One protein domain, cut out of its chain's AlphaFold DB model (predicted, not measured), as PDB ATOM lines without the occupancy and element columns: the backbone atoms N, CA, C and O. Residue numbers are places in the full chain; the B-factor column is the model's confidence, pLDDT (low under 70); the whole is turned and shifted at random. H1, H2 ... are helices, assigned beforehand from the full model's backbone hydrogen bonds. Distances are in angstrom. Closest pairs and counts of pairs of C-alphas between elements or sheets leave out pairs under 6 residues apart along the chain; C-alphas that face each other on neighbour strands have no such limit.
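What this domain is: This is residues 12 to 41 and 68 to 107 of the 263 residues of the protein "Transpeptidase domain-containing protein" of Actinobacteria bacterium (UniProt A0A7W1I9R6). H2, the longest helix, and the short H4 cross and pack together as the core of an elongated, all-helix arrangement. H1 makes a corner with the first residues of H2 at one end, and H3 lies toward the other end, joined to H4 by a long link. The printed part has 70 residues with four named helices, in the order H1, H2, H3, H4, and no named strand. It is only just loose, close to compact, with a radius of gyration of the C-alphas of 13.5 A and spans of 42 by 26 by 16 A.

Where its parts are: H2 is residues 22 to 34, 18.1 A from C-alpha 22 at (-4.356, 22.064, 15.008) to C-alpha 34. H4 is residues 92 to 99, 10.7 A long, and ends at C-alpha 99 at (1.986, 28.280, 13.872). H1 is residues 13 to 19, 10.2 A long, and begins at C-alpha 13 at (-5.294, 24.095, 3.545). H3 is residues 71 to 80, 14.4 A long.

How they stand to each other: H2 and H4 touch, with the C-alphas of Gly 29 and Ile 96 closest at 4.3 A. They run opposite ways at a steep tilt of 56 degrees. H1 and H2 only just touch, with 3 pairs of C-alphas within 8 A, and touch only at the corner by their link; H2 does so with residues 22 to 25 alone. Their closest C-alphas, of Ala 16 and Tyr 24, are 6.3 A apart. They run opposite ways at 37 degrees, only just a steep tilt. H3 is apart from H1, H2 and H4, and H1 is apart from H4. In H1, H2, H3 and H4 every O i to N i+4 pair is within hydrogen-bond range.

The domain as a whole: The two C-alphas farthest apart, of Arg 15 and Lys 80, are 42.2 A apart. Residues 42 to 67 are not printed, and C-alphas 41 and 68 are 10.3 A apart across this cut, which falls in the link from H2 to H3. The link from H1 to H2 is tight, and that from H3 to H4, 11 residues, is long. The mean pLDDT of the printed part is 94.8, and no printed residue is under 70.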
ATOM      1  N   ASP A  12      -6.620  19.350   3.305       90.38
ATOM      2  CA  ASP A  12      -5.939  20.420   2.572       90.38
ATOM      3  C   ASP A  12      -6.016  21.749   3.349       90.38
ATOM      4  O   ASP A  12      -6.655  21.830   4.400       90.38
ATOM      5  N   LEU A  13      -5.347  22.798   2.860       93.31
ATOM      6  CA  LEU A  13      -5.294  24.095   3.545       93.31
ATOM      7  C   LEU A  13      -6.691  24.689   3.780       93.31
ATOM      8  O   LEU A  13      -6.991  25.137   4.887       93.31
ATOM      9  N   THR A  14      -7.553  24.647   2.760       96.56
ATOM     10  CA  THR A  14      -8.943  25.113   2.843       96.56
ATOM     11  C   THR A  14      -9.649  24.424   4.004       96.56
ATOM     12  O   THR A  14     -10.158  25.085   4.912       96.56
ATOM     13  N   ARG A  15      -9.607  23.087   4.035       96.31
ATOM     14  CA  ARG A  15     -10.259  22.298   5.073       96.31
ATOM     15  C   ARG A  15      -9.641  22.528   6.445       96.31
ATOM     16  O   ARG A  15     -10.389  22.572   7.422       96.31
ATOM     17  N   ALA A  16      -8.319  22.679   6.533       96.38
ATOM     18  CA  ALA A  16      -7.615  22.954   7.782       96.38
ATOM     19  C   ALA A  16      -8.121  24.243   8.432       96.38
ATOM     20  O   ALA A  16      -8.350  24.273   9.641       96.38
ATOM     21  N   ILE A  17      -8.355  25.279   7.627       97.44
ATOM     22  CA  ILE A  17      -8.891  26.561   8.086       97.44
ATOM     23  C   ILE A  17     -10.369  26.425   8.464       97.44
ATOM     24  O   ILE A  17     -10.748  26.887   9.543       97.44
ATOM     25  N   THR A  18     -11.181  25.735   7.650       97.62
ATOM     26  CA  THR A  18     -12.618  25.516   7.909       97.62
ATOM     27  C   THR A  18     -12.877  24.945   9.303       97.62
ATOM     28  O   THR A  18     -13.741  25.437  10.033       97.62
ATOM     29  N   VAL A  19     -12.113  23.914   9.680       95.94
ATOM     30  CA  VAL A  19     -12.300  23.173  10.942       95.94
ATOM     31  C   VAL A  19     -11.338  23.576  12.050       95.94
ATOM     32  O   VAL A  19     -11.402  23.004  13.130       95.94
ATOM     33  N   SER A  20     -10.441  24.534  11.802       94.06
ATOM     34  CA  SER A  20      -9.384  24.905  12.750       94.06
ATOM     35  C   SER A  20      -8.504  23.716  13.170       94.06
ATOM     36  O   SER A  20      -8.340  23.434  14.353       94.06
ATOM     37  N   SER A  21      -7.967  22.975  12.199       94.75
ATOM     38  CA  SER A  21      -7.229  21.733  12.457       94.75
ATOM     39  C   SER A  21      -5.825  21.987  13.020       94.75
ATOM     40  O   SER A  21      -4.871  22.102  12.247       94.75
ATOM     41  N   ASP A  22      -5.662  21.935  14.341       91.38
ATOM     42  CA  ASP A  22      -4.356  22.064  15.008       91.38
ATOM     43  C   ASP A  22      -3.294  21.127  14.425       91.38
ATOM     44  O   ASP A  22      -2.180  21.546  14.147       91.38
ATOM     45  N   VAL A  23      -3.635  19.860  14.153       91.50
ATOM     46  CA  VAL A  23      -2.681  18.860  13.635       91.50
ATOM     47  C   VAL A  23      -2.064  19.285  12.300       91.50
ATOM     48  O   VAL A  23      -0.883  19.027  12.072       91.50
ATOM     49  N   TYR A  24      -2.835  19.957  11.442       94.94
ATOM     50  CA  TYR A  24      -2.336  20.454  10.163       94.94
ATOM     51  C   TYR A  24      -1.317  21.576  10.396       94.94
ATOM     52  O   TYR A  24      -0.208  21.535   9.865       94.94
ATOM     53  N   PHE A  25      -1.653  22.539  11.258       95.88
ATOM     54  CA  PHE A  25      -0.772  23.663  11.578       95.88
ATOM     55  C   PHE A  25       0.434  23.256  12.439       95.88
ATOM     56  O   PHE A  25       1.504  23.841  12.291       95.88
ATOM     57  N   TYR A  26       0.338  22.189  13.236       95.38
ATOM     58  CA  TYR A  26       1.484  21.577  13.910       95.38
ATOM     59  C   TYR A  26       2.477  20.990  12.910       95.38
ATOM     60  O   TYR A  26       3.681  21.221  13.023       95.38
ATOM     61  N   GLN A  27       1.989  20.253  11.908       95.31
ATOM     62  CA  GLN A  27       2.842  19.730  10.841       95.31
ATOM     63  C   GLN A  27       3.474  20.865  10.034       95.31
ATOM     64  O   GLN A  27       4.666  20.804   9.738       95.31
ATOM     65  N   LEU A  28       2.713  21.923   9.744       94.44
ATOM     66  CA  LEU A  28       3.216  23.100   9.042       94.44
ATOM     67  C   LEU A  28       4.304  23.827   9.849       94.44
ATOM     68  O   LEU A  28       5.370  24.119   9.312       94.44
ATOM     69  N   GLY A  29       4.081  24.053  11.146       95.88
ATOM     70  CA  GLY A  29       5.071  24.641  12.049       95.88
ATOM     71  C   GLY A  29       6.344  23.798  12.142       95.88
ATOM     72  O   GLY A  29       7.450  24.326  12.021       95.88
ATOM     73  N   ALA A  30       6.225  22.475  12.263       96.81
ATOM     74  CA  ALA A  30       7.382  21.583  12.242       96.81
ATOM     75  C   ALA A  30       8.128  21.621  10.893       96.81
ATOM     76  O   ALA A  30       9.360  21.632  10.873       96.81
ATOM     77  N   ALA A  31       7.401  21.679   9.773       95.50
ATOM     78  CA  ALA A  31       7.978  21.738   8.433       95.50
ATOM     79  C   ALA A  31       8.752  23.042   8.188       95.50
ATOM     80  O   ALA A  31       9.889  22.979   7.721       95.50
ATOM     81  N   PHE A  32       8.195  24.200   8.560       95.56
ATOM     82  CA  PHE A  32       8.910  25.481   8.486       95.56
ATOM     83  C   PHE A  32      10.175  25.467   9.336       95.56
ATOM     84  O   PHE A  32      11.235  25.873   8.866       95.56
ATOM     85  N   TRP A  33      10.102  24.909  10.548       95.81
ATOM     86  CA  TRP A  33      11.288  24.763  11.383       95.81
ATOM     87  C   TRP A  33      12.344  23.872  10.724       95.81
ATOM     88  O   TRP A  33      13.529  24.193  10.754       95.81
ATOM     89  N   GLY A  34      11.937  22.775  10.079       96.50
ATOM     90  CA  GLY A  34      12.828  21.918   9.293       96.50
ATOM     91  C   GLY A  34      13.522  22.640   8.130       96.50
ATOM     92  O   GLY A  34      14.593  22.214   7.712       96.50
ATOM     93  N   GLN A  35      12.951  23.747   7.645       95.75
ATOM     94  CA  GLN A  35      13.482  24.566   6.552       95.75
ATOM     95  C   GLN A  35      14.148  25.871   7.020       95.75
ATOM     96  O   GLN A  35      14.495  26.705   6.184       95.75
ATOM     97  N   ARG A  36      14.371  26.050   8.327       94.50
ATOM     98  CA  ARG A  36      14.927  27.283   8.914       94.50
ATOM     99  C   ARG A  36      16.274  27.726   8.327       94.50
ATOM    100  O   ARG A  36      16.549  28.913   8.281       94.50
ATOM    101  N   ASP A  37      17.090  26.809   7.811       95.69
ATOM    102  CA  ASP A  37      18.362  27.183   7.173       95.69
ATOM    103  C   ASP A  37      18.153  27.942   5.846       95.69
ATOM    104  O   ASP A  37      19.045  28.642   5.375       95.69
ATOM    105  N   ARG A  38      16.967  27.810   5.235       94.88
ATOM    106  CA  ARG A  38      16.560  28.526   4.013       94.88
ATOM    107  C   ARG A  38      15.639  29.704   4.314       94.88
ATOM    108  O   ARG A  38      15.739  30.733   3.657       94.88
ATOM    109  N   VAL A  39      14.723  29.527   5.265       92.69
ATOM    110  CA  VAL A  39      13.667  30.491   5.616       92.69
ATOM    111  C   VAL A  39      13.541  30.616   7.147       92.69
ATOM    112  O   VAL A  39      12.586  30.107   7.734       92.69
ATOM    113  N   PRO A  40      14.524  31.239   7.824       92.31
ATOM    114  CA  PRO A  40      14.722  31.124   9.275       92.31
ATOM    115  C   PRO A  40      13.531  31.552  10.131       92.31
ATOM    116  O   PRO A  40      13.167  30.824  11.051       92.31
ATOM    117  N   ASP A  41      12.899  32.674   9.789       94.88
ATOM    118  CA  ASP A  41      11.831  33.295  10.577       94.88
ATOM    119  C   ASP A  41      10.534  33.458   9.765       94.88
ATOM    120  O   ASP A  41       9.741  34.360  10.010       94.88
ATOM    121  N   VAL A  68       5.746  39.286  18.389       97.06
ATOM    122  CA  VAL A  68       5.938  38.101  17.543       97.06
ATOM    123  C   VAL A  68       7.438  37.809  17.574       97.06
ATOM    124  O   VAL A  68       8.207  38.444  16.846       97.06
ATOM    125  N   TRP A  69       7.885  36.960  18.498       95.31
ATOM    126  CA  TRP A  69       9.318  36.764  18.734       95.31
ATOM    127  C   TRP A  69       9.964  35.784  17.756       95.31
ATOM    128  O   TRP A  69       9.419  34.730  17.431       95.31
ATOM    129  N   THR A  70      11.168  36.147  17.328       96.06
ATOM    130  CA  THR A  70      12.124  35.275  16.634       96.06
ATOM    131  C   THR A  70      12.976  34.491  17.645       96.06
ATOM    132  O   THR A  70      13.049  34.876  18.822       96.06
ATOM    133  N   PRO A  71      13.710  33.445  17.220       95.88
ATOM    134  CA  PRO A  71      14.746  32.815  18.037       95.88
ATOM    135  C   PRO A  71      15.760  33.826  18.594       95.88
ATOM    136  O   PRO A  71      16.160  33.733  19.755       95.88
ATOM    137  N   ALA A  72      16.135  34.834  17.798       95.88
ATOM    138  CA  ALA A  72      17.043  35.895  18.225       95.88
ATOM    139  C   ALA A  72      16.425  36.792  19.313       95.88
ATOM    140  O   ALA A  72      17.112  37.168  20.267       95.88
ATOM    141  N   ASP A  73      15.129  37.111  19.208       95.38
ATOM    142  CA  ASP A  73      14.402  37.841  20.250       95.38
ATOM    143  C   ASP A  73      14.399  37.069  21.565       95.38
ATOM    144  O   ASP A  73      14.781  37.626  22.597       95.38
ATOM    145  N   ARG A  74      14.031  35.784  21.524       95.00
ATOM    146  CA  ARG A  74      13.993  34.931  22.714       95.00
ATOM    147  C   ARG A  74      15.361  34.848  23.383       95.00
ATOM    148  O   ARG A  74      15.461  35.103  24.583       95.00
ATOM    149  N   LYS A  75      16.421  34.585  22.610       96.88
ATOM    150  CA  LYS A  75      17.789  34.550  23.138       96.88
ATOM    151  C   LYS A  75      18.162  35.879  23.800       96.88
ATOM    152  O   LYS A  75      18.655  35.890  24.923       96.88
ATOM    153  N   ARG A  76      17.878  37.009  23.145       96.62
ATOM    154  CA  ARG A  76      18.167  38.344  23.689       96.62
ATOM    155  C   ARG A  76      17.443  38.598  25.014       96.62
ATOM    156  O   ARG A  76      18.020  39.217  25.905       96.62
ATOM    157  N   PHE A  77      16.181  38.186  25.139       94.38
ATOM    158  CA  PHE A  77      15.416  38.361  26.374       94.38
ATOM    159  C   PHE A  77      15.909  37.445  27.496       94.38
ATOM    160  O   PHE A  77      16.069  37.932  28.613       94.38
ATOM    161  N   HIS A  78      16.237  36.189  27.189       95.94
ATOM    162  CA  HIS A  78      16.903  35.279  28.121       95.94
ATOM    163  C   HIS A  78      18.223  35.865  28.629       95.94
ATOM    164  O   HIS A  78      18.420  35.979  29.831       95.94
ATOM    165  N   ASP A  79      19.102  36.326  27.734       97.44
ATOM    166  CA  ASP A  79      20.410  36.859  28.127       97.44
ATOM    167  C   ASP A  79      20.283  38.098  29.036       97.44
ATOM    168  O   ASP A  79      21.093  38.301  29.939       97.44
ATOM    169  N   LYS A  80      19.254  38.931  28.821       96.94
ATOM    170  CA  LYS A  80      18.996  40.135  29.631       96.94
ATOM    171  C   LYS A  80      18.277  39.841  30.945       96.94
ATOM    172  O   LYS A  80      18.492  40.550  31.925       96.94
ATOM    173  N   LYS A  81      17.363  38.872  30.947       95.94
ATOM    174  CA  LYS A  81      16.473  38.558  32.069       95.94
ATOM    175  C   LYS A  81      16.281  37.040  32.192       95.94
ATOM    176  O   LYS A  81      15.170  36.549  32.008       95.94
ATOM    177  N   PRO A  82      17.333  36.290  32.558       93.88
ATOM    178  CA  PRO A  82      17.298  34.824  32.549       93.88
ATOM    179  C   PRO A  82      16.335  34.233  33.587       93.88
ATOM    180  O   PRO A  82      15.909  33.095  33.453       93.88
ATOM    181  N   LYS A  83      15.961  34.998  34.622       94.31
ATOM    182  CA  LYS A  83      14.932  34.584  35.589       94.31
ATOM    183  C   LYS A  83      13.518  34.653  35.007       94.31
ATOM    184  O   LYS A  83      12.725  33.757  35.262       94.31
ATOM    185  N   ASP A  84      13.227  35.696  34.229       90.50
ATOM    186  CA  ASP A  84      11.907  35.903  33.617       90.50
ATOM    187  C   ASP A  84      11.750  35.059  32.339       90.50
ATOM    188  O   ASP A  84      10.652  34.629  31.997       90.50
ATOM    189  N   PHE A  85      12.862  34.804  31.642       91.69
ATOM    190  CA  PHE A  85      12.929  34.018  30.411       91.69
ATOM    191  C   PHE A  85      14.008  32.937  30.547       91.69
ATOM    192  O   PHE A  85      15.097  33.119  30.010       91.69
ATOM    193  N   PRO A  86      13.740  31.831  31.265       91.44
ATOM    194  CA  PRO A  86      14.736  30.792  31.552       91.44
ATOM    195  C   PRO A  86      15.122  29.940  30.337       91.44
ATOM    196  O   PRO A  86      16.189  29.337  30.319       91.44
ATOM    197  N   GLU A  87      14.298  29.918  29.288       91.88
ATOM    198  CA  GLU A  87      14.566  29.163  28.063       91.88
ATOM    199  C   GLU A  87      14.944  30.113  26.918       91.88
ATOM    200  O   GLU A  87      14.084  30.690  26.256       91.88
ATOM    201  N   GLY A  88      16.246  30.274  26.662       91.44
ATOM    202  CA  GLY A  88      16.749  31.118  25.565       91.44
ATOM    203  C   GLY A  88      16.779  30.439  24.194       91.44
ATOM    204  O   GLY A  88      16.869  31.114  23.170       91.44
ATOM    205  N   ASN A  89      16.703  29.107  24.165       93.69
ATOM    206  CA  ASN A  89      16.783  28.328  22.935       93.69
ATOM    207  C   ASN A  89      15.404  28.192  22.281       93.69
ATOM    208  O   ASN A  89      14.400  27.950  22.951       93.69
ATOM    209  N   TRP A  90      15.373  28.297  20.954       95.25
ATOM    210  CA  TRP A  90      14.186  28.008  20.155       95.25
ATOM    211  C   TRP A  90      14.248  26.575  19.630       95.25
ATOM    212  O   TRP A  90      15.270  26.142  19.092       95.25
ATOM    213  N   ARG A  91      13.163  25.827  19.802       94.50
ATOM    214  CA  ARG A  91      13.029  24.419  19.417       94.50
ATOM    215  C   ARG A  91      11.853  24.253  18.454       94.50
ATOM    216  O   ARG A  91      11.012  25.133  18.299       94.50
ATOM    217  N   THR A  92      11.738  23.074  17.847       95.19
ATOM    218  CA  THR A  92      10.622  22.746  16.941       95.19
ATOM    219  C   THR A  92       9.254  23.001  17.581       95.19
ATOM    220  O   THR A  92       8.361  23.522  16.922       95.19
ATOM    221  N   GLY A  93       9.098  22.675  18.870       94.94
ATOM    222  CA  GLY A  93       7.854  22.893  19.617       94.94
ATOM    223  C   GLY A  93       7.431  24.362  19.697       94.94
ATOM    224  O   GLY A  93       6.243  24.661  19.655       94.94
ATOM    225  N   ASP A  94       8.389  25.288  19.722       95.19
ATOM    226  CA  ASP A  94       8.107  26.724  19.738       95.19
ATOM    227  C   ASP A  94       7.563  27.203  18.395       95.19
ATOM    228  O   ASP A  94       6.616  27.983  18.347       95.19
ATOM    229  N   ASN A  95       8.097  26.660  17.297       95.56
ATOM    230  CA  ASN A  95       7.582  26.942  15.961       95.56
ATOM    231  C   ASN A  95       6.188  26.332  15.736       95.56
ATOM    232  O   ASN A  95       5.355  26.918  15.049       95.56
ATOM    233  N   ILE A  96       5.927  25.165  16.334       96.25
ATOM    234  CA  ILE A  96       4.607  24.521  16.351       96.25
ATOM    235  C   ILE A  96       3.589  25.397  17.091       96.25
ATOM    236  O   ILE A  96       2.507  25.633  16.563       96.25
ATOM    237  N   ASN A  97       3.940  25.908  18.275       94.81
ATOM    238  CA  ASN A  97       3.076  26.814  19.036       94.81
ATOM    239  C   ASN A  97       2.812  28.111  18.265       94.81
ATOM    240  O   ASN A  97       1.662  28.528  18.132       94.81
ATOM    241  N   LEU A  98       3.856  28.709  17.686       95.31
ATOM    242  CA  LEU A  98       3.719  29.928  16.898       95.31
ATOM    243  C   LEU A  98       2.768  29.738  15.706       95.31
ATOM    244  O   LEU A  98       1.951  30.615  15.432       95.31
ATOM    245  N   ALA A  99       2.831  28.587  15.028       95.75
ATOM    246  CA  ALA A  99       1.986  28.280  13.872       95.75
ATOM    247  C   ALA A  99       0.479  28.229  14.192       95.75
ATOM    248  O   ALA A  99      -0.332  28.385  13.281       95.75
ATOM    249  N   ILE A 100       0.102  28.044  15.461       95.00
ATOM    250  CA  ILE A 100      -1.294  28.108  15.928       95.00
ATOM    251  C   ILE A 100      -1.607  29.382  16.726       95.00
ATOM    252  O   ILE A 100      -2.668  29.481  17.336       95.00
ATOM    253  N   GLY A 101      -0.703  30.367  16.731       93.56
ATOM    254  CA  GLY A 101      -0.908  31.631  17.438       93.56
ATOM    255  C   GLY A 101      -0.718  31.547  18.957       93.56
ATOM    256  O   GLY A 101      -1.293  32.361  19.673       93.56
ATOM    257  N   GLN A 102       0.072  30.586  19.448       92.62
ATOM    258  CA  GLN A 102       0.397  30.392  20.868       92.62
ATOM    259  C   GLN A 102       1.901  30.577  21.141       92.62
ATOM    260  O   GLN A 102       2.728  30.625  20.228       92.62
ATOM    261  N   GLY A 103       2.284  30.644  22.419       91.56
ATOM    262  CA  GLY A 103       3.682  30.790  22.840       91.56
ATOM    263  C   GLY A 103       4.151  32.248  22.839       91.56
ATOM    264  O   GLY A 103       3.533  33.108  23.467       91.56
ATOM    265  N   ASP A 104       5.249  32.556  22.144       92.19
ATOM    266  CA  ASP A 104       5.837  33.909  22.132       92.19
ATOM    267  C   ASP A 104       5.195  34.872  21.119       92.19
ATOM    268  O   ASP A 104       5.847  35.738  20.523       92.19
ATOM    269  N   VAL A 105       3.882  34.743  20.953       94.81
ATOM    270  CA  VAL A 105       3.041  35.681  20.220       94.81
ATOM    271  C   VAL A 105       1.992  36.253  21.165       94.81
ATOM    272  O   VAL A 105       1.387  35.541  21.958       94.81
ATOM    273  N   ALA A 106       1.813  37.565  21.125       94.62
ATOM    274  CA  ALA A 106       0.699  38.244  21.773       94.62
ATOM    275  C   ALA A 106       0.360  39.469  20.933       94.62
ATOM    276  O   ALA A 106       1.217  40.318  20.700       94.62
ATOM    277  N   VAL A 107      -0.868  39.552  20.442       96.12
ATOM    278  CA  VAL A 107      -1.287  40.593  19.499       96.12
ATOM    279  C   VAL A 107      -2.539  41.282  20.012       96.12
ATOM    280  O   VAL A 107      -3.330  40.685  20.737       96.12
TER     281      VAL A 107